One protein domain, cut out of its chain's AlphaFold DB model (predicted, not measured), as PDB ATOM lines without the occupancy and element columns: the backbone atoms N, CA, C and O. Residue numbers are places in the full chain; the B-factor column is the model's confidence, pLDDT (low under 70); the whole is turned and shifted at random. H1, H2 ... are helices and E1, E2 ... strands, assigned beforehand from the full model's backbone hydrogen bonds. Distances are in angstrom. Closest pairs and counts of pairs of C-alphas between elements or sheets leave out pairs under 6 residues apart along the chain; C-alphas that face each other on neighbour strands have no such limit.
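What this domain is: This is residues 242 to 366 of the 464 residues of an uncharacterized protein of Lactuca saligna (UniProt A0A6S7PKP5). A small three-stranded sheet, E2, E3 and E4, and three helices that graze it, H1, H2 and H3, make a body, and a long two-stranded hairpin, E5 and E6, makes an arm at one end of the longest axis. The two ends of the printed part come together, with residues 243 to 244 of E1 paired with residues 365 to 366. The printed part has 125 residues, with the elements E1 E2 E3 E4 H1 H2 H3 E5 E6 along the chain; the class is mixed, and both sheets, E2 - E3 - E4 and E5 - E6, are antiparallel. The whole is compact, with a radius of gyration of the C-alphas of 15.8 A and spans of 49 by 35 by 27 A.

Where its parts are: Find C-alpha 259 at (22.212, 14.100, -23.948); from there E2, residues 259 to 265, runs 16.9 A. E3, residues 270 to 275, covers 16.3 A, and E4 is residues 280 to 283. Then come H1, residues 286 to 289, and H2, residues 294 to 302, 12.9 A long. H3, residues 312 to 326, begins at C-alpha 312 at (44.289, 11.384, -17.894) and runs 21.2 A. E5, residues 337 to 347, spans 21.1 A and bends by 102 degrees at residue 344. E6, residues 352 to 359, spans 21.7 A and ends at C-alpha 359 at (14.650, 1.779, -14.201). E1 is residues 242 to 244.

How they stand to each other: Start at the meander E2 E3 E4, each strand the antiparallel neighbour of the one before. In the hairpin E2 and E3, look at N 263 and O 272, 2.9 A apart; in the hairpin E3 and E4, at N 273 and O 281, 2.9 A. H2 is on this sheet but only grazes it with residues 296 to 302; the closest C-alphas of H2 and E2 are those of Leu 300 and Ile 259, 7.1 A. H3 only grazes it too, with residues 313 to 318; Ala 314 and Tyr 264 of E2 have the closest C-alphas, 5.8 A. H1 also only grazes the sheet, with residues 286 to 289. H2 and H3 touch, their closest C-alphas those of Leu 298 and Ala 325, 6.5 A, at a steep tilt of 60 degrees, opposite ways. In H3 every O i to N i+4 pair is within hydrogen-bond range, in H2 4 of 5, and H1 is too short for such a pair. In the hairpin E5 and E6, N 340 and O 356 are 2.8 A apart; E5 is apart from H2, but only just, at 8.4 A.

The domain as a whole: The two C-alphas farthest apart are those of Thr 309 and Gly 344, 49.3 A. The printed part has no cut, and the link E1 to E2, 14 residues, is long. The mean pLDDT of the printed part is 83.4; look for values under 70 at residues 242 to 257, 358 and 360 to 366.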
ATOM      1  N   ILE A 242      21.840  20.853  -4.637       39.44
ATOM      2  CA  ILE A 242      20.699  20.089  -4.094       39.44
ATOM      3  C   ILE A 242      20.845  18.616  -4.461       39.44
ATOM      4  O   ILE A 242      20.928  18.297  -5.640       39.44
ATOM      5  N   ARG A 243      20.767  17.701  -3.490       41.06
ATOM      6  CA  ARG A 243      20.763  16.248  -3.734       41.06
ATOM      7  C   ARG A 243      19.341  15.703  -3.917       41.06
ATOM      8  O   ARG A 243      18.641  15.489  -2.935       41.06
ATOM      9  N   GLU A 244      18.891  15.416  -5.131       39.22
ATOM     10  CA  GLU A 244      17.594  14.769  -5.354       39.22
ATOM     11  C   GLU A 244      17.677  13.259  -5.062       39.22
ATOM     12  O   GLU A 244      18.059  12.463  -5.914       39.22
ATOM     13  N   THR A 245      17.290  12.852  -3.851       35.12
ATOM     14  CA  THR A 245      17.085  11.442  -3.484       35.12
ATOM     15  C   THR A 245      15.603  11.122  -3.390       35.12
ATOM     16  O   THR A 245      14.941  11.403  -2.386       35.12
ATOM     17  N   ARG A 246      15.055  10.494  -4.432       40.56
ATOM     18  CA  ARG A 246      13.741   9.845  -4.366       40.56
ATOM     19  C   ARG A 246      13.851   8.394  -4.833       40.56
ATOM     20  O   ARG A 246      14.019   8.134  -6.016       40.56
ATOM     21  N   LYS A 247      13.626   7.442  -3.914       37.22
ATOM     22  CA  LYS A 247      13.212   6.057  -4.226       37.22
ATOM     23  C   LYS A 247      11.722   6.023  -4.601       37.22
ATOM     24  O   LYS A 247      10.922   5.348  -3.962       37.22
ATOM     25  N   LYS A 248      11.309   6.792  -5.606       39.34
ATOM     26  CA  LYS A 248      10.004   6.590  -6.242       39.34
ATOM     27  C   LYS A 248      10.292   6.113  -7.655       39.34
ATOM     28  O   LYS A 248      11.106   6.720  -8.342       39.34
ATOM     29  N   PHE A 249       9.665   5.012  -8.066       37.03
ATOM     30  CA  PHE A 249       9.583   4.643  -9.477       37.03
ATOM     31  C   PHE A 249       8.783   5.751 -10.163       37.03
ATOM     32  O   PHE A 249       7.555   5.736 -10.192       37.03
ATOM     33  N   ILE A 250       9.475   6.805 -10.579       34.38
ATOM     34  CA  ILE A 250       8.859   7.924 -11.266       34.38
ATOM     35  C   ILE A 250       8.608   7.435 -12.694       34.38
ATOM     36  O   ILE A 250       9.539   7.230 -13.463       34.38
ATOM     37  N   VAL A 251       7.332   7.243 -13.036       33.00
ATOM     38  CA  VAL A 251       6.859   6.983 -14.412       33.00
ATOM     39  C   VAL A 251       7.087   8.205 -15.322       33.00
ATOM     40  O   VAL A 251       6.947   8.122 -16.536       33.00
ATOM     41  N   LYS A 252       7.500   9.350 -14.764       37.38
ATOM     42  CA  LYS A 252       7.990  10.484 -15.551       37.38
ATOM     43  C   LYS A 252       9.435  10.232 -15.967       37.38
ATOM     44  O   LYS A 252      10.341  10.442 -15.168       37.38
ATOM     45  N   TYR A 253       9.596   9.766 -17.204       38.41
ATOM     46  CA  TYR A 253      10.742  10.011 -18.077       38.41
ATOM     47  C   TYR A 253      12.017  10.385 -17.321       38.41
ATOM     48  O   TYR A 253      12.417  11.544 -17.233       38.41
ATOM     49  N   GLY A 254      12.684   9.358 -16.806       45.94
ATOM     50  CA  GLY A 254      14.109   9.437 -16.552       45.94
ATOM     51  C   GLY A 254      14.887   9.385 -17.860       45.94
ATOM     52  O   GLY A 254      15.928   8.752 -17.890       45.94
ATOM     53  N   ASP A 255      14.367   9.984 -18.923       53.91
ATOM     54  CA  ASP A 255      14.938   9.869 -20.243       53.91
ATOM     55  C   ASP A 255      16.305  10.541 -20.234       53.91
ATOM     56  O   ASP A 255      16.427  11.739 -19.967       53.91
ATOM     57  N   HIS A 256      17.345   9.733 -20.396       62.59
ATOM     58  CA  HIS A 256      18.648  10.248 -20.772       62.59
ATOM     59  C   HIS A 256      18.700  10.478 -22.289       62.59
ATOM     60  O   HIS A 256      19.735  10.926 -22.772       62.59
ATOM     61  N   SER A 257      17.595  10.260 -23.027       63.59
ATOM     62  CA  SER A 257      17.510  10.726 -24.403       63.59
ATOM     63  C   SER A 257      17.744  12.226 -24.458       63.59
ATOM     64  O   SER A 257      17.303  13.021 -23.618       63.59
ATOM     65  N   GLY A 258      18.509  12.610 -25.469       84.00
ATOM     66  CA  GLY A 258      18.864  13.999 -25.646       84.00
ATOM     67  C   GLY A 258      19.952  14.460 -24.694       84.00
ATOM     68  O   GLY A 258      19.989  15.640 -24.367       84.00
ATOM     69  N   ILE A 259      20.879  13.595 -24.286       92.31
ATOM     70  CA  ILE A 259      22.212  14.100 -23.948       92.31
ATOM     71  C   ILE A 259      22.805  14.693 -25.236       92.31
ATOM     72  O   ILE A 259      22.690  14.113 -26.314       92.31
ATOM     73  N   MET A 260      23.382  15.888 -25.146       94.75
ATOM     74  CA  MET A 260      24.059  16.536 -26.274       94.75
ATOM     75  C   MET A 260      25.561  16.340 -26.216       94.75
ATOM     76  O   MET A 260      26.197  16.124 -27.240       94.75
ATOM     77  N   MET A 261      26.132  16.431 -25.019       96.88
ATOM     78  CA  MET A 261      27.553  16.224 -24.796       96.88
ATOM     79  C   MET A 261      27.801  15.864 -23.341       96.88
ATOM     80  O   MET A 261      26.959  16.082 -22.461       96.88
ATOM     81  N   TRP A 262      28.987  15.348 -23.088       98.00
ATOM     82  CA  TRP A 262      29.446  15.049 -21.747       98.00
ATOM     83  C   TRP A 262      30.938  15.308 -21.649       98.00
ATOM     84  O   TRP A 262      31.639  15.416 -22.655       98.00
ATOM     85  N   GLY A 263      31.434  15.451 -20.434       97.88
ATOM     86  CA  GLY A 263      32.815  15.823 -20.232       97.88
ATOM     87  C   GLY A 263      33.287  15.650 -18.808       97.88
ATOM     88  O   GLY A 263      32.546  15.215 -17.924       97.88
ATOM     89  N   TYR A 264      34.547  15.998 -18.609       98.00
ATOM     90  CA  TYR A 264      35.165  16.069 -17.300       98.00
ATOM     91  C   TYR A 264      35.785  17.447 -17.117       98.00
ATOM     92  O   TYR A 264      36.562  17.912 -17.951       98.00
ATOM     93  N   ASP A 265      35.409  18.094 -16.025       96.00
ATOM     94  CA  ASP A 265      35.965  19.359 -15.576       96.00
ATOM     95  C   ASP A 265      37.074  19.039 -14.566       96.00
ATOM     96  O   ASP A 265      36.796  18.651 -13.425       96.00
ATOM     97  N   GLY A 266      38.333  19.131 -15.006       94.44
ATOM     98  CA  GLY A 266      39.496  18.813 -14.175       94.44
ATOM     99  C   GLY A 266      39.714  19.784 -13.018       94.44
ATOM    100  O   GLY A 266      40.226  19.373 -11.977       94.44
ATOM    101  N   GLU A 267      39.261  21.033 -13.147       93.50
ATOM    102  CA  GLU A 267      39.337  22.021 -12.069       93.50
ATOM    103  C   GLU A 267      38.355  21.663 -10.952       93.50
ATOM    104  O   GLU A 267      38.721  21.609  -9.777       93.50
ATOM    105  N   LYS A 268      37.112  21.329 -11.321       90.75
ATOM    106  CA  LYS A 268      36.067  20.937 -10.360       90.75
ATOM    107  C   LYS A 268      36.172  19.479  -9.923       90.75
ATOM    108  O   LYS A 268      35.507  19.090  -8.964       90.75
ATOM    109  N   LYS A 269      36.980  18.668 -10.612       95.50
ATOM    110  CA  LYS A 269      37.065  17.206 -10.455       95.50
ATOM    111  C   LYS A 269      35.690  16.539 -10.542       95.50
ATOM    112  O   LYS A 269      35.346  15.673  -9.738       95.50
ATOM    113  N   MET A 270      34.880  16.982 -11.500       96.06
ATOM    114  CA  MET A 270      33.508  16.516 -11.694       96.06
ATOM    115  C   MET A 270      33.241  16.192 -13.155       96.06
ATOM    116  O   MET A 270      33.761  16.822 -14.072       96.06
ATOM    117  N   TRP A 271      32.360  15.229 -13.371       97.00
ATOM    118  CA  TRP A 271      31.820  14.918 -14.681       97.00
ATOM    119  C   TRP A 271      30.600  15.778 -14.965       97.00
ATOM    120  O   TRP A 271      29.757  15.979 -14.090       97.00
ATOM    121  N   THR A 272      30.472  16.226 -16.203       96.56
ATOM    122  CA  THR A 272      29.352  17.037 -16.671       96.56
ATOM    123  C   THR A 272      28.611  16.304 -17.776       96.56
ATOM    124  O   THR A 272      29.208  15.677 -18.647       96.56
ATOM    125  N   VAL A 273      27.284  16.355 -17.733       96.06
ATOM    126  CA  VAL A 273      26.407  15.829 -18.782       96.06
ATOM    127  C   VAL A 273      25.413  16.923 -19.129       96.06
ATOM    128  O   VAL A 273      24.612  17.321 -18.282       96.06
ATOM    129  N   MET A 274      25.463  17.410 -20.365       94.44
ATOM    130  CA  MET A 274      24.576  18.457 -20.862       94.44
ATOM    131  C   MET A 274      23.452  17.841 -21.686       94.44
ATOM    132  O   MET A 274      23.698  17.072 -22.614       94.44
ATOM    133  N   GLN A 275      22.216  18.189 -21.353       92.19
ATOM    134  CA  GLN A 275      21.021  17.729 -22.053       92.19
ATOM    135  C   GLN A 275      20.548  18.749 -23.098       92.19
ATOM    136  O   GLN A 275      20.861  19.934 -23.012       92.19
ATOM    137  N   LYS A 276      19.717  18.307 -24.049       87.94
ATOM    138  CA  LYS A 276      19.042  19.138 -25.061       87.94
ATOM    139  C   LYS A 276      18.163  20.217 -24.435       87.94
ATOM    140  O   LYS A 276      17.947  21.256 -25.039       87.94
ATOM    141  N   SER A 277      17.690  19.987 -23.211       84.19
ATOM    142  CA  SER A 277      16.960  20.976 -22.412       84.19
ATOM    143  C   SER A 277      17.831  22.140 -21.919       84.19
ATOM    144  O   SER A 277      17.313  23.041 -21.267       84.19
ATOM    145  N   GLY A 278      19.149  22.096 -22.141       85.88
ATOM    146  CA  GLY A 278      20.119  23.020 -21.554       85.88
ATOM    147  C   GLY A 278      20.477  22.696 -20.099       85.88
ATOM    148  O   GLY A 278      21.374  23.316 -19.536       85.88
ATOM    149  N   GLN A 279      19.822  21.710 -19.471       85.25
ATOM    150  CA  GLN A 279      20.176  21.301 -18.112       85.25
ATOM    151  C   GLN A 279      21.530  20.591 -18.090       85.25
ATOM    152  O   GLN A 279      21.766  19.644 -18.845       85.25
ATOM    153  N   ILE A 280      22.383  21.009 -17.156       89.38
ATOM    154  CA  ILE A 280      23.676  20.382 -16.886       89.38
ATOM    155  C   ILE A 280      23.558  19.559 -15.604       89.38
ATOM    156  O   ILE A 280      23.188  20.071 -14.544       89.38
ATOM    157  N   ALA A 281      23.857  18.267 -15.704       90.38
ATOM    158  CA  ALA A 281      23.980  17.367 -14.568       90.38
ATOM    159  C   ALA A 281      25.458  17.166 -14.215       90.38
ATOM    160  O   ALA A 281      26.286  16.947 -15.100       90.38
ATOM    161  N   PHE A 282      25.764  17.216 -12.919       91.81
ATOM    162  CA  PHE A 282      27.110  17.021 -12.385       91.81
ATOM    163  C   PHE A 282      27.201  15.679 -11.653       91.81
ATOM    164  O   PHE A 282      26.315  15.343 -10.862       91.81
ATOM    165  N   TYR A 283      28.280  14.935 -11.896       93.44
ATOM    166  CA  TYR A 283      28.576  13.670 -11.226       93.44
ATOM    167  C   TYR A 283      29.964  13.731 -10.599       93.44
ATOM    168  O   TYR A 283      30.940  14.102 -11.248       93.44
ATOM    169  N   ASN A 284      30.063  13.354  -9.328       90.56
ATOM    170  CA  ASN A 284      31.320  13.453  -8.590       90.56
ATOM    171  C   ASN A 284      32.272  12.324  -8.984       90.56
ATOM    172  O   ASN A 284      33.484  12.497  -8.989       90.56
ATOM    173  N   ASN A 285      31.723  11.146  -9.289       93.75
ATOM    174  CA  ASN A 285      32.509   9.943  -9.494       93.75
ATOM    175  C   ASN A 285      32.110   9.232 -10.780       93.75
ATOM    176  O   ASN A 285      30.937   9.113 -11.121       93.75
ATOM    177  N   LYS A 286      33.093   8.594 -11.420       94.00
ATOM    178  CA  LYS A 286      32.848   7.673 -12.542       94.00
ATOM    179  C   LYS A 286      31.902   6.515 -12.183       94.00
ATOM    180  O   LYS A 286      31.229   5.964 -13.044       94.00
ATOM    181  N   VAL A 287      31.840   6.148 -10.898       91.56
ATOM    182  CA  VAL A 287      30.936   5.109 -10.373       91.56
ATOM    183  C   VAL A 287      29.469   5.521 -10.516       91.56
ATOM    184  O   VAL A 287      28.611   4.656 -10.682       91.56
ATOM    185  N   ASP A 288      29.172   6.822 -10.539       90.62
ATOM    186  CA  ASP A 288      27.804   7.316 -10.679       90.62
ATOM    187  C   ASP A 288      27.224   6.945 -12.056       90.62
ATOM    188  O   ASP A 288      26.044   6.604 -12.159       90.62
ATOM    189  N   PHE A 289      28.060   6.875 -13.096       91.94
ATOM    190  CA  PHE A 289      27.678   6.385 -14.426       91.94
ATOM    191  C   PHE A 289      27.367   4.885 -14.440       91.94
ATOM    192  O   PHE A 289      26.583   4.424 -15.257       91.94
ATOM    193  N   LEU A 290      27.898   4.093 -13.505       87.94
ATOM    194  CA  LEU A 290      27.563   2.662 -13.414       87.94
ATOM    195  C   LEU A 290      26.122   2.428 -12.939       87.94
ATOM    196  O   LEU A 290      25.571   1.345 -13.120       87.94
ATOM    197  N   SER A 291      25.491   3.454 -12.360       88.12
ATOM    198  CA  SER A 291      24.061   3.443 -12.047       88.12
ATOM    199  C   SER A 291      23.165   3.725 -13.260       88.12
ATOM    200  O   SER A 291      21.942   3.741 -13.112       88.12
ATOM    201  N   TRP A 292      23.744   3.977 -14.435       91.56
ATOM    202  CA  TRP A 292      23.002   4.192 -15.672       91.56
ATOM    203  C   TRP A 292      22.638   2.862 -16.327       91.56
ATOM    204  O   TRP A 292      23.204   1.805 -16.010       91.56
ATOM    205  N   THR A 293      21.660   2.903 -17.229       91.25
ATOM    206  CA  THR A 293      21.316   1.729 -18.025       91.25
ATOM    207  C   THR A 293      22.344   1.525 -19.139       91.25
ATOM    208  O   THR A 293      23.078   2.437 -19.516       91.25
ATOM    209  N   LYS A 294      22.395   0.312 -19.702       92.81
ATOM    210  CA  LYS A 294      23.256   0.024 -20.863       92.81
ATOM    211  C   LYS A 294      22.939   0.914 -22.065       92.81
ATOM    212  O   LYS A 294      23.851   1.271 -22.797       92.81
ATOM    213  N   VAL A 295      21.661   1.244 -22.256       89.50
ATOM    214  CA  VAL A 295      21.199   2.090 -23.364       89.50
ATOM    215  C   VAL A 295      21.748   3.502 -23.196       89.50
ATOM    216  O   VAL A 295      22.381   4.007 -24.115       89.50
ATOM    217  N   ASP A 296      21.621   4.075 -21.996       91.38
ATOM    218  CA  ASP A 296      22.124   5.425 -21.718       91.38
ATOM    219  C   ASP A 296      23.652   5.504 -21.875       91.38
ATOM    220  O   ASP A 296      24.175   6.483 -22.396       91.38
ATOM    221  N   LEU A 297      24.386   4.470 -21.441       94.62
ATOM    222  CA  LEU A 297      25.844   4.417 -21.597       94.62
ATOM    223  C   LEU A 297      26.280   4.255 -23.058       94.62
ATOM    224  O   LEU A 297      27.310   4.809 -23.436       94.62
ATOM    225  N   LEU A 298      25.524   3.508 -23.872       93.81
ATOM    226  CA  LEU A 298      25.768   3.423 -25.314       93.81
ATOM    227  C   LEU A 298      25.557   4.785 -25.977       93.81
ATOM    228  O   LEU A 298      26.429   5.229 -26.717       93.81
ATOM    229  N   GLU A 299      24.442   5.458 -25.680       93.12
ATOM    230  CA  GLU A 299      24.157   6.798 -26.205       93.12
ATOM    231  C   GLU A 299      25.260   7.781 -25.801       93.12
ATOM    232  O   GLU A 299      25.823   8.455 -26.659       93.12
ATOM    233  N   LEU A 300      25.658   7.776 -24.523       95.38
ATOM    234  CA  LEU A 300      26.712   8.638 -23.989       95.38
ATOM    235  C   LEU A 300      28.030   8.527 -24.776       95.38
ATOM    236  O   LEU A 300      28.633   9.543 -25.102       95.38
ATOM    237  N   ILE A 301      28.477   7.313 -25.118       96.62
ATOM    238  CA  ILE A 301      29.760   7.089 -25.816       96.62
ATOM    239  C   ILE A 301      29.778   7.689 -27.222       96.62
ATOM    240  O   ILE A 301      30.835   8.108 -27.694       96.62
ATOM    241  N   HIS A 302      28.630   7.729 -27.894       95.25
ATOM    242  CA  HIS A 302      28.530   8.270 -29.248       95.25
ATOM    243  C   HIS A 302      28.439   9.797 -29.283       95.25
ATOM    244  O   HIS A 302      28.526  10.390 -30.357       95.25
ATOM    245  N   LEU A 303      28.286  10.440 -28.127       96.62
ATOM    246  CA  LEU A 303      28.175  11.886 -28.034       96.62
ATOM    247  C   LEU A 303      29.548  12.559 -27.914       96.62
ATOM    248  O   LEU A 303      30.497  11.956 -27.398       96.62
ATOM    249  N   PRO A 304      29.662  13.829 -28.348       97.81
ATOM    250  CA  PRO A 304      30.863  14.626 -28.158       97.81
ATOM    251  C   PRO A 304      31.344  14.597 -26.705       97.81
ATOM    252  O   PRO A 304      30.593  14.908 -25.774       97.81
ATOM    253  N   PHE A 305      32.616  14.241 -26.539       98.00
ATOM    254  CA  PHE A 305      33.300  14.231 -25.254       98.00
ATOM    255  C   PHE A 305      34.170  15.479 -25.101       98.00
ATOM    256  O   PHE A 305      34.983  15.778 -25.977       98.00
ATOM    257  N   HIS A 306      34.021  16.191 -23.988       97.62
ATOM    258  CA  HIS A 306      34.753  17.416 -23.689       97.62
ATOM    259  C   HIS A 306      35.676  17.234 -22.475       97.62
ATOM    260  O   HIS A 306      35.227  16.907 -21.380       97.62
ATOM    261  N   ASN A 307      36.978  17.447 -22.663       97.31
ATOM    262  CA  ASN A 307      37.993  17.349 -21.609       97.31
ATOM    263  C   ASN A 307      39.030  18.471 -21.793       97.31
ATOM    264  O   ASN A 307      40.115  18.217 -22.322       97.31
ATOM    265  N   PRO A 308      38.690  19.722 -21.439       93.81
ATOM    266  CA  PRO A 308      39.525  20.886 -21.736       93.81
ATOM    267  C   PRO A 308      40.851  20.862 -20.968       93.81
ATOM    268  O   PRO A 308      41.864  21.325 -21.479       93.81
ATOM    269  N   THR A 309      40.871  20.264 -19.775       94.88
ATOM    270  CA  THR A 309      42.070  20.139 -18.935       94.88
ATOM    271  C   THR A 309      43.003  19.011 -19.375       94.88
ATOM    272  O   THR A 309      44.038  18.803 -18.750       94.88
ATOM    273  N   ASN A 310      42.635  18.254 -20.417       95.94
ATOM    274  CA  ASN A 310      43.360  17.076 -20.890       95.94
ATOM    275  C   ASN A 310      43.688  16.067 -19.767       95.94
ATOM    276  O   ASN A 310      44.761  15.469 -19.739       95.94
ATOM    277  N   ASP A 311      42.762  15.877 -18.819       97.44
ATOM    278  CA  ASP A 311      42.993  15.015 -17.656       97.44
ATOM    279  C   ASP A 311      43.060  13.532 -18.075       97.44
ATOM    280  O   ASP A 311      42.188  13.023 -18.792       97.44
ATOM    281  N   THR A 312      44.088  12.814 -17.616       97.62
ATOM    282  CA  THR A 312      44.289  11.384 -17.894       97.62
ATOM    283  C   THR A 312      43.155  10.519 -17.339       97.62
ATOM    284  O   THR A 312      42.792   9.514 -17.955       97.62
ATOM    285  N   ILE A 313      42.556  10.891 -16.203       96.62
ATOM    286  CA  ILE A 313      41.406  10.198 -15.598       96.62
ATOM    287  C   ILE A 313      40.208  10.261 -16.543       96.62
ATOM    288  O   ILE A 313      39.513   9.255 -16.729       96.62
ATOM    289  N   ALA A 314      40.001  11.422 -17.167       97.44
ATOM    290  CA  ALA A 314      38.905  11.663 -18.088       97.44
ATOM    291  C   ALA A 314      39.004  10.755 -19.325       97.44
ATOM    292  O   ALA A 314      38.084   9.986 -19.618       97.44
ATOM    293  N   TRP A 315      40.168  10.758 -19.982       98.06
ATOM    294  CA  TRP A 315      40.457   9.886 -21.124       98.06
ATOM    295  C   TRP A 315      40.413   8.400 -20.768       98.06
ATOM    296  O   TRP A 315      39.824   7.605 -21.499       98.06
ATOM    297  N   SER A 316      40.967   8.020 -19.615       97.88
ATOM    298  CA  SER A 316      40.956   6.630 -19.145       97.88
ATOM    299  C   SER A 316      39.537   6.100 -18.958       97.88
ATOM    300  O   SER A 316      39.250   4.957 -19.314       97.88
ATOM    301  N   PHE A 317      38.626   6.916 -18.421       97.56
ATOM    302  CA  PHE A 317      37.231   6.513 -18.270       97.56
ATOM    303  C   PHE A 317      36.482   6.478 -19.605       97.56
ATOM    304  O   PHE A 317      35.721   5.538 -19.835       97.56
ATOM    305  N   LYS A 318      36.726   7.438 -20.507       97.56
ATOM    306  CA  LYS A 318      36.156   7.410 -21.860       97.56
ATOM    307  C   LYS A 318      36.559   6.128 -22.598       97.56
ATOM    308  O   LYS A 318      35.692   5.387 -23.055       97.56
ATOM    309  N   ASN A 319      37.851   5.798 -22.597       97.81
ATOM    310  CA  ASN A 319      38.377   4.570 -23.195       97.81
ATOM    311  C   ASN A 319      37.804   3.316 -22.521       97.81
ATOM    312  O   ASN A 319      37.468   2.342 -23.192       97.81
ATOM    313  N   PHE A 320      37.653   3.330 -21.193       97.38
ATOM    314  CA  PHE A 320      36.997   2.243 -20.464       97.38
ATOM    315  C   PHE A 320      35.561   2.015 -20.952       97.38
ATOM    316  O   PHE A 320      35.178   0.868 -21.192       97.38
ATOM    317  N   LEU A 321      34.776   3.083 -21.123       97.06
ATOM    318  CA  LEU A 321      33.415   2.995 -21.644       97.06
ATOM    319  C   LEU A 321      33.400   2.463 -23.086       97.06
ATOM    320  O   LEU A 321      32.648   1.532 -23.365       97.06
ATOM    321  N   GLU A 322      34.279   2.952 -23.963       97.44
ATOM    322  CA  GLU A 322      34.416   2.465 -25.346       97.44
ATOM    323  C   GLU A 322      34.772   0.967 -25.413       97.44
ATOM    324  O   GLU A 322      34.158   0.206 -26.163       97.44
ATOM    325  N   ILE A 323      35.718   0.501 -24.588       97.69
ATOM    326  CA  ILE A 323      36.078  -0.924 -24.488       97.69
ATOM    327  C   ILE A 323      34.880  -1.749 -24.009       97.69
ATOM    328  O   ILE A 323      34.600  -2.821 -24.548       97.69
ATOM    329  N   LYS A 324      34.145  -1.263 -23.002       96.94
ATOM    330  CA  LYS A 324      32.974  -1.974 -22.476       96.94
ATOM    331  C   LYS A 324      31.808  -1.983 -23.464       96.94
ATOM    332  O   LYS A 324      31.105  -2.995 -23.519       96.94
ATOM    333  N   ALA A 325      31.645  -0.948 -24.283       96.56
ATOM    334  CA  ALA A 325      30.648  -0.913 -25.349       96.56
ATOM    335  C   ALA A 325      30.901  -1.966 -26.433       96.56
ATOM    336  O   ALA A 325      29.950  -2.624 -26.851       96.56
ATOM    337  N   LYS A 326      32.165  -2.226 -26.805       97.19
ATOM    338  CA  LYS A 326      32.519  -3.305 -27.753       97.19
ATOM    339  C   LYS A 326      32.006  -4.680 -27.302       97.19
ATOM    340  O   LYS A 326      31.601  -5.487 -28.130       97.19
ATOM    341  N   ASN A 327      31.934  -4.912 -25.990       96.75
ATOM    342  CA  ASN A 327      31.403  -6.145 -25.399       96.75
ATOM    343  C   ASN A 327      29.947  -6.013 -24.912       96.75
ATOM    344  O   ASN A 327      29.508  -6.801 -24.070       96.75
ATOM    345  N   ASN A 328      29.192  -5.015 -25.393       94.44
ATOM    346  CA  ASN A 328      27.806  -4.725 -24.997       94.44
ATOM    347  C   ASN A 328      27.599  -4.692 -23.466       94.44
ATOM    348  O   ASN A 328      26.615  -5.209 -22.913       94.44
ATOM    349  N   PHE A 329      28.595  -4.154 -22.754       94.94
ATOM    350  CA  PHE A 329      28.616  -4.037 -21.298       94.94
ATOM    351  C   PHE A 329      28.308  -5.358 -20.568       94.94
ATOM    352  O   PHE A 329      27.666  -5.344 -19.516       94.94
ATOM    353  N   LYS A 330      28.697  -6.518 -21.124       94.56
ATOM    354  CA  LYS A 330      28.430  -7.837 -20.513       94.56
ATOM    355  C   LYS A 330      29.027  -7.960 -19.108       94.56
ATOM    356  O   LYS A 330      28.330  -8.410 -18.207       94.56
ATOM    357  N   ASP A 331      30.243  -7.455 -18.905       94.69
ATOM    358  CA  ASP A 331      30.947  -7.551 -17.613       94.69
ATOM    359  C   ASP A 331      30.662  -6.373 -16.668       94.69
ATOM    360  O   ASP A 331      31.259  -6.276 -15.596       94.69
ATOM    361  N   LEU A 332      29.823  -5.414 -17.078       94.19
ATOM    362  CA  LEU A 332      29.558  -4.210 -16.299       94.19
ATOM    363  C   LEU A 332      28.208  -4.323 -15.591       94.19
ATOM    364  O   LEU A 332      27.157  -4.422 -16.233       94.19
ATOM    365  N   LYS A 333      28.229  -4.255 -14.257       92.94
ATOM    366  CA  LYS A 333      27.017  -4.203 -13.436       92.94
ATOM    367  C   LYS A 333      26.354  -2.829 -13.577       92.94
ATOM    368  O   LYS A 333      26.636  -1.916 -12.812       92.94
ATOM    369  N   THR A 334      25.504  -2.713 -14.587       91.06
ATOM    370  CA  THR A 334      24.689  -1.530 -14.898       91.06
ATOM    371  C   THR A 334      23.349  -1.586 -14.167       91.06
ATOM    372  O   THR A 334      22.964  -2.632 -13.628       91.06
ATOM    373  N   ALA A 335      22.620  -0.469 -14.120       87.12
ATOM    374  CA  ALA A 335      21.259  -0.495 -13.601       87.12
ATOM    375  C   ALA A 335      20.365  -1.359 -14.497       87.12
ATOM    376  O   ALA A 335      20.358  -1.227 -15.722       87.12
ATOM    377  N   SER A 336      19.595  -2.247 -13.865       83.56
ATOM    378  CA  SER A 336      18.578  -3.024 -14.564       83.56
ATOM    379  C   SER A 336      17.465  -2.088 -15.024       83.56
ATOM    380  O   SER A 336      16.879  -1.353 -14.221       83.56
ATOM    381  N   SER A 337      17.190  -2.121 -16.323       82.12
ATOM    382  CA  SER A 337      15.990  -1.551 -16.907       82.12
ATOM    383  C   SER A 337      14.948  -2.644 -17.121       82.12
ATOM    384  O   SER A 337      15.263  -3.785 -17.457       82.12
ATOM    385  N   PHE A 338      13.690  -2.280 -16.911       79.31
ATOM    386  CA  PHE A 338      12.526  -3.099 -17.195       79.31
ATOM    387  C   PHE A 338      11.745  -2.430 -18.315       79.31
ATOM    388  O   PHE A 338      11.360  -1.262 -18.216       79.31
ATOM    389  N   THR A 339      11.511  -3.169 -19.389       79.62
ATOM    390  CA  THR A 339      10.687  -2.719 -20.504       79.62
ATOM    391  C   THR A 339       9.246  -3.162 -20.275       79.62
ATOM    392  O   THR A 339       8.961  -4.332 -20.028       79.62
ATOM    393  N   LYS A 340       8.308  -2.220 -20.341       84.38
ATOM    394  CA  LYS A 340       6.872  -2.479 -20.254       84.38
ATOM    395  C   LYS A 340       6.209  -1.975 -21.527       84.38
ATOM    396  O   LYS A 340       6.341  -0.807 -21.871       84.38
ATOM    397  N   LYS A 341       5.471  -2.842 -22.223       87.62
ATOM    398  CA  LYS A 341       4.651  -2.414 -23.366       87.62
ATOM    399  C   LYS A 341       3.599  -1.412 -22.881       87.62
ATOM    400  O   LYS A 341       2.858  -1.699 -21.938       87.62
ATOM    401  N   ALA A 342       3.547  -0.245 -23.509       86.12
ATOM    402  CA  ALA A 342       2.568   0.791 -23.228       86.12
ATOM    403  C   ALA A 342       1.210   0.349 -23.780       86.12
ATOM    404  O   ALA A 342       0.982   0.331 -24.989       86.12
ATOM    405  N   LYS A 343       0.302  -0.069 -22.895       89.31
ATOM    406  CA  LYS A 343      -1.026  -0.527 -23.311       89.31
ATOM    407  C   LYS A 343      -1.774   0.631 -23.985       89.31
ATOM    408  O   LYS A 343      -1.943   1.673 -23.366       89.31
ATOM    409  N   GLY A 344      -2.217   0.423 -25.226       91.06
ATOM    410  CA  GLY A 344      -2.993   1.406 -25.992       91.06
ATOM    411  C   GLY A 344      -2.173   2.443 -26.767       91.06
ATOM    412  O   GLY A 344      -2.766   3.260 -27.457       91.06
ATOM    413  N   PHE A 345      -0.839   2.398 -26.703       85.25
ATOM    414  CA  PHE A 345       0.022   3.320 -27.445       85.25
ATOM    415  C   PHE A 345       0.737   2.570 -28.571       85.25
ATOM    416  O   PHE A 345       1.634   1.762 -28.318       85.25
ATOM    417  N   ILE A 346       0.316   2.816 -29.811       88.88
ATOM    418  CA  ILE A 346       0.914   2.259 -31.026       88.88
ATOM    419  C   ILE A 346       1.595   3.406 -31.764       88.88
ATOM    420  O   ILE A 346       0.984   4.450 -31.973       88.88
ATOM    421  N   ASP A 347       2.858   3.216 -32.128       79.88
ATOM    422  CA  ASP A 347       3.556   4.137 -33.015       79.88
ATOM    423  C   ASP A 347       2.912   4.064 -34.414       79.88
ATOM    424  O   ASP A 347       2.925   2.986 -35.021       79.88
ATOM    425  N   PRO A 348       2.342   5.169 -34.932       84.25
ATOM    426  CA  PRO A 348       1.639   5.170 -36.211       84.25
ATOM    427  C   PRO A 348       2.556   4.852 -37.400       84.25
ATOM    428  O   PRO A 348       2.084   4.297 -38.388       84.25
ATOM    429  N   CYS A 349       3.857   5.147 -37.310       80.88
ATOM    430  CA  CYS A 349       4.804   4.915 -38.400       80.88
ATOM    431  C   CYS A 349       5.213   3.442 -38.501       80.88
ATOM    432  O   CYS A 349       5.387   2.911 -39.595       80.88
ATOM    433  N   THR A 350       5.382   2.773 -37.360       90.12
ATOM    434  CA  THR A 350       5.898   1.395 -37.316       90.12
ATOM    435  C   THR A 350       4.831   0.345 -37.030       90.12
ATOM    436  O   THR A 350       5.112  -0.850 -37.141       90.12
ATOM    437  N   ASN A 351       3.619   0.765 -36.649       91.75
ATOM    438  CA  ASN A 351       2.530  -0.086 -36.166       91.75
ATOM    439  C   ASN A 351       2.952  -1.020 -35.008       91.75
ATOM    440  O   ASN A 351       2.414  -2.114 -34.825       91.75
ATOM    441  N   LYS A 352       3.957  -0.613 -34.221       90.50
ATOM    442  CA  LYS A 352       4.451  -1.358 -33.055       90.50
ATOM    443  C   LYS A 352       3.969  -0.693 -31.772       90.50
ATOM    444  O   LYS A 352       3.918   0.529 -31.664       90.50
ATOM    445  N   THR A 353       3.630  -1.504 -30.771       89.56
ATOM    446  CA  THR A 353       3.320  -0.990 -29.431       89.56
ATOM    447  C   THR A 353       4.551  -0.302 -28.855       89.56
ATOM    448  O   THR A 353       5.620  -0.916 -28.788       89.56
ATOM    449  N   LEU A 354       4.394   0.940 -28.403       83.12
ATOM    450  CA  LEU A 354       5.466   1.674 -27.743       83.12
ATOM    451  C   LEU A 354       5.917   0.928 -26.483       83.12
ATOM    452  O   LEU A 354       5.118   0.333 -25.753       83.12
ATOM    453  N   VAL A 355       7.222   0.936 -26.231       79.81
ATOM    454  CA  VAL A 355       7.830   0.276 -25.076       79.81
ATOM    455  C   VAL A 355       8.307   1.349 -24.111       79.81
ATOM    456  O   VAL A 355       9.185   2.138 -24.438       79.81
ATOM    457  N   ILE A 356       7.740   1.364 -22.907       76.50
ATOM    458  CA  ILE A 356       8.196   2.219 -21.812       76.50
ATOM    459  C   ILE A 356       9.342   1.498 -21.119       76.50
ATOM    460  O   ILE A 356       9.164   0.424 -20.541       76.50
ATOM    461  N   VAL A 357      10.528   2.088 -21.173       70.88
ATOM    462  CA  VAL A 357      11.687   1.614 -20.421       70.88
ATOM    463  C   VAL A 357      11.656   2.293 -19.050       70.88
ATOM    464  O   VAL A 357      11.575   3.512 -18.956       70.88
ATOM    465  N   THR A 358      11.681   1.511 -17.971       69.88
ATOM    466  CA  THR A 358      11.650   2.006 -16.583       69.88
ATOM    467  C   THR A 358      12.841   1.446 -15.821       69.88
ATOM    468  O   THR A 358      13.134   0.259 -15.934       69.88
ATOM    469  N   TRP A 359      13.529   2.252 -15.017       73.31
ATOM    470  CA  TRP A 359      14.650   1.779 -14.201       73.31
ATOM    471  C   TRP A 359      14.703   2.486 -12.851       73.31
ATOM    472  O   TRP A 359      14.249   3.620 -12.690       73.31
ATOM    473  N   ALA A 360      15.247   1.790 -11.852       62.97
ATOM    474  CA  ALA A 360      15.430   2.345 -10.520       62.97
ATOM    475  C   ALA A 360      16.669   3.246 -10.508       62.97
ATOM    476  O   ALA A 360      17.802   2.761 -10.522       62.97
ATOM    477  N   ARG A 361      16.465   4.564 -10.442       58.91
ATOM    478  CA  ARG A 361      17.564   5.503 -10.208       58.91
ATOM    479  C   ARG A 361      18.031   5.380  -8.758       58.91
ATOM    480  O   ARG A 361      17.297   5.707  -7.830       58.91
ATOM    481  N   LYS A 362      19.273   4.932  -8.564       60.16
ATOM    482  CA  LYS A 362      20.009   5.060  -7.291       60.16
ATOM    483  C   LYS A 362      20.845   6.343  -7.249       60.16
ATOM    484  O   LYS A 362      21.894   6.367  -6.619       60.16
ATOM    485  N   GLN A 363      20.430   7.375  -7.980       62.06
ATOM    486  CA  GLN A 363      21.248   8.567  -8.138       62.06
ATOM    487  C   GLN A 363      20.919   9.613  -7.092       62.06
ATOM    488  O   GLN A 363      19.760   9.935  -6.846       62.06
ATOM    489  N   ASP A 364      21.991  10.174  -6.562       56.59
ATOM    490  CA  ASP A 364      22.029  11.428  -5.845       56.59
ATOM    491  C   ASP A 364      22.241  12.553  -6.863       56.59
ATOM    492  O   ASP A 364      23.360  13.040  -7.026       56.59
ATOM    493  N   LYS A 365      21.203  12.940  -7.617       58.75
ATOM    494  CA  LYS A 365      21.363  14.016  -8.611       58.75
ATOM    495  C   LYS A 365      21.657  15.318  -7.874       58.75
ATOM    496  O   LYS A 365      20.846  15.743  -7.058       58.75
ATOM    497  N   ARG A 366      22.803  15.941  -8.155       57.47
ATOM    498  CA  ARG A 366      23.186  17.246  -7.612       57.47
ATOM    499  C   ARG A 366      22.752  18.354  -8.572       57.47
ATOM    500  O   ARG A 366      23.358  18.529  -9.622       57.47
TER     501      ARG A 366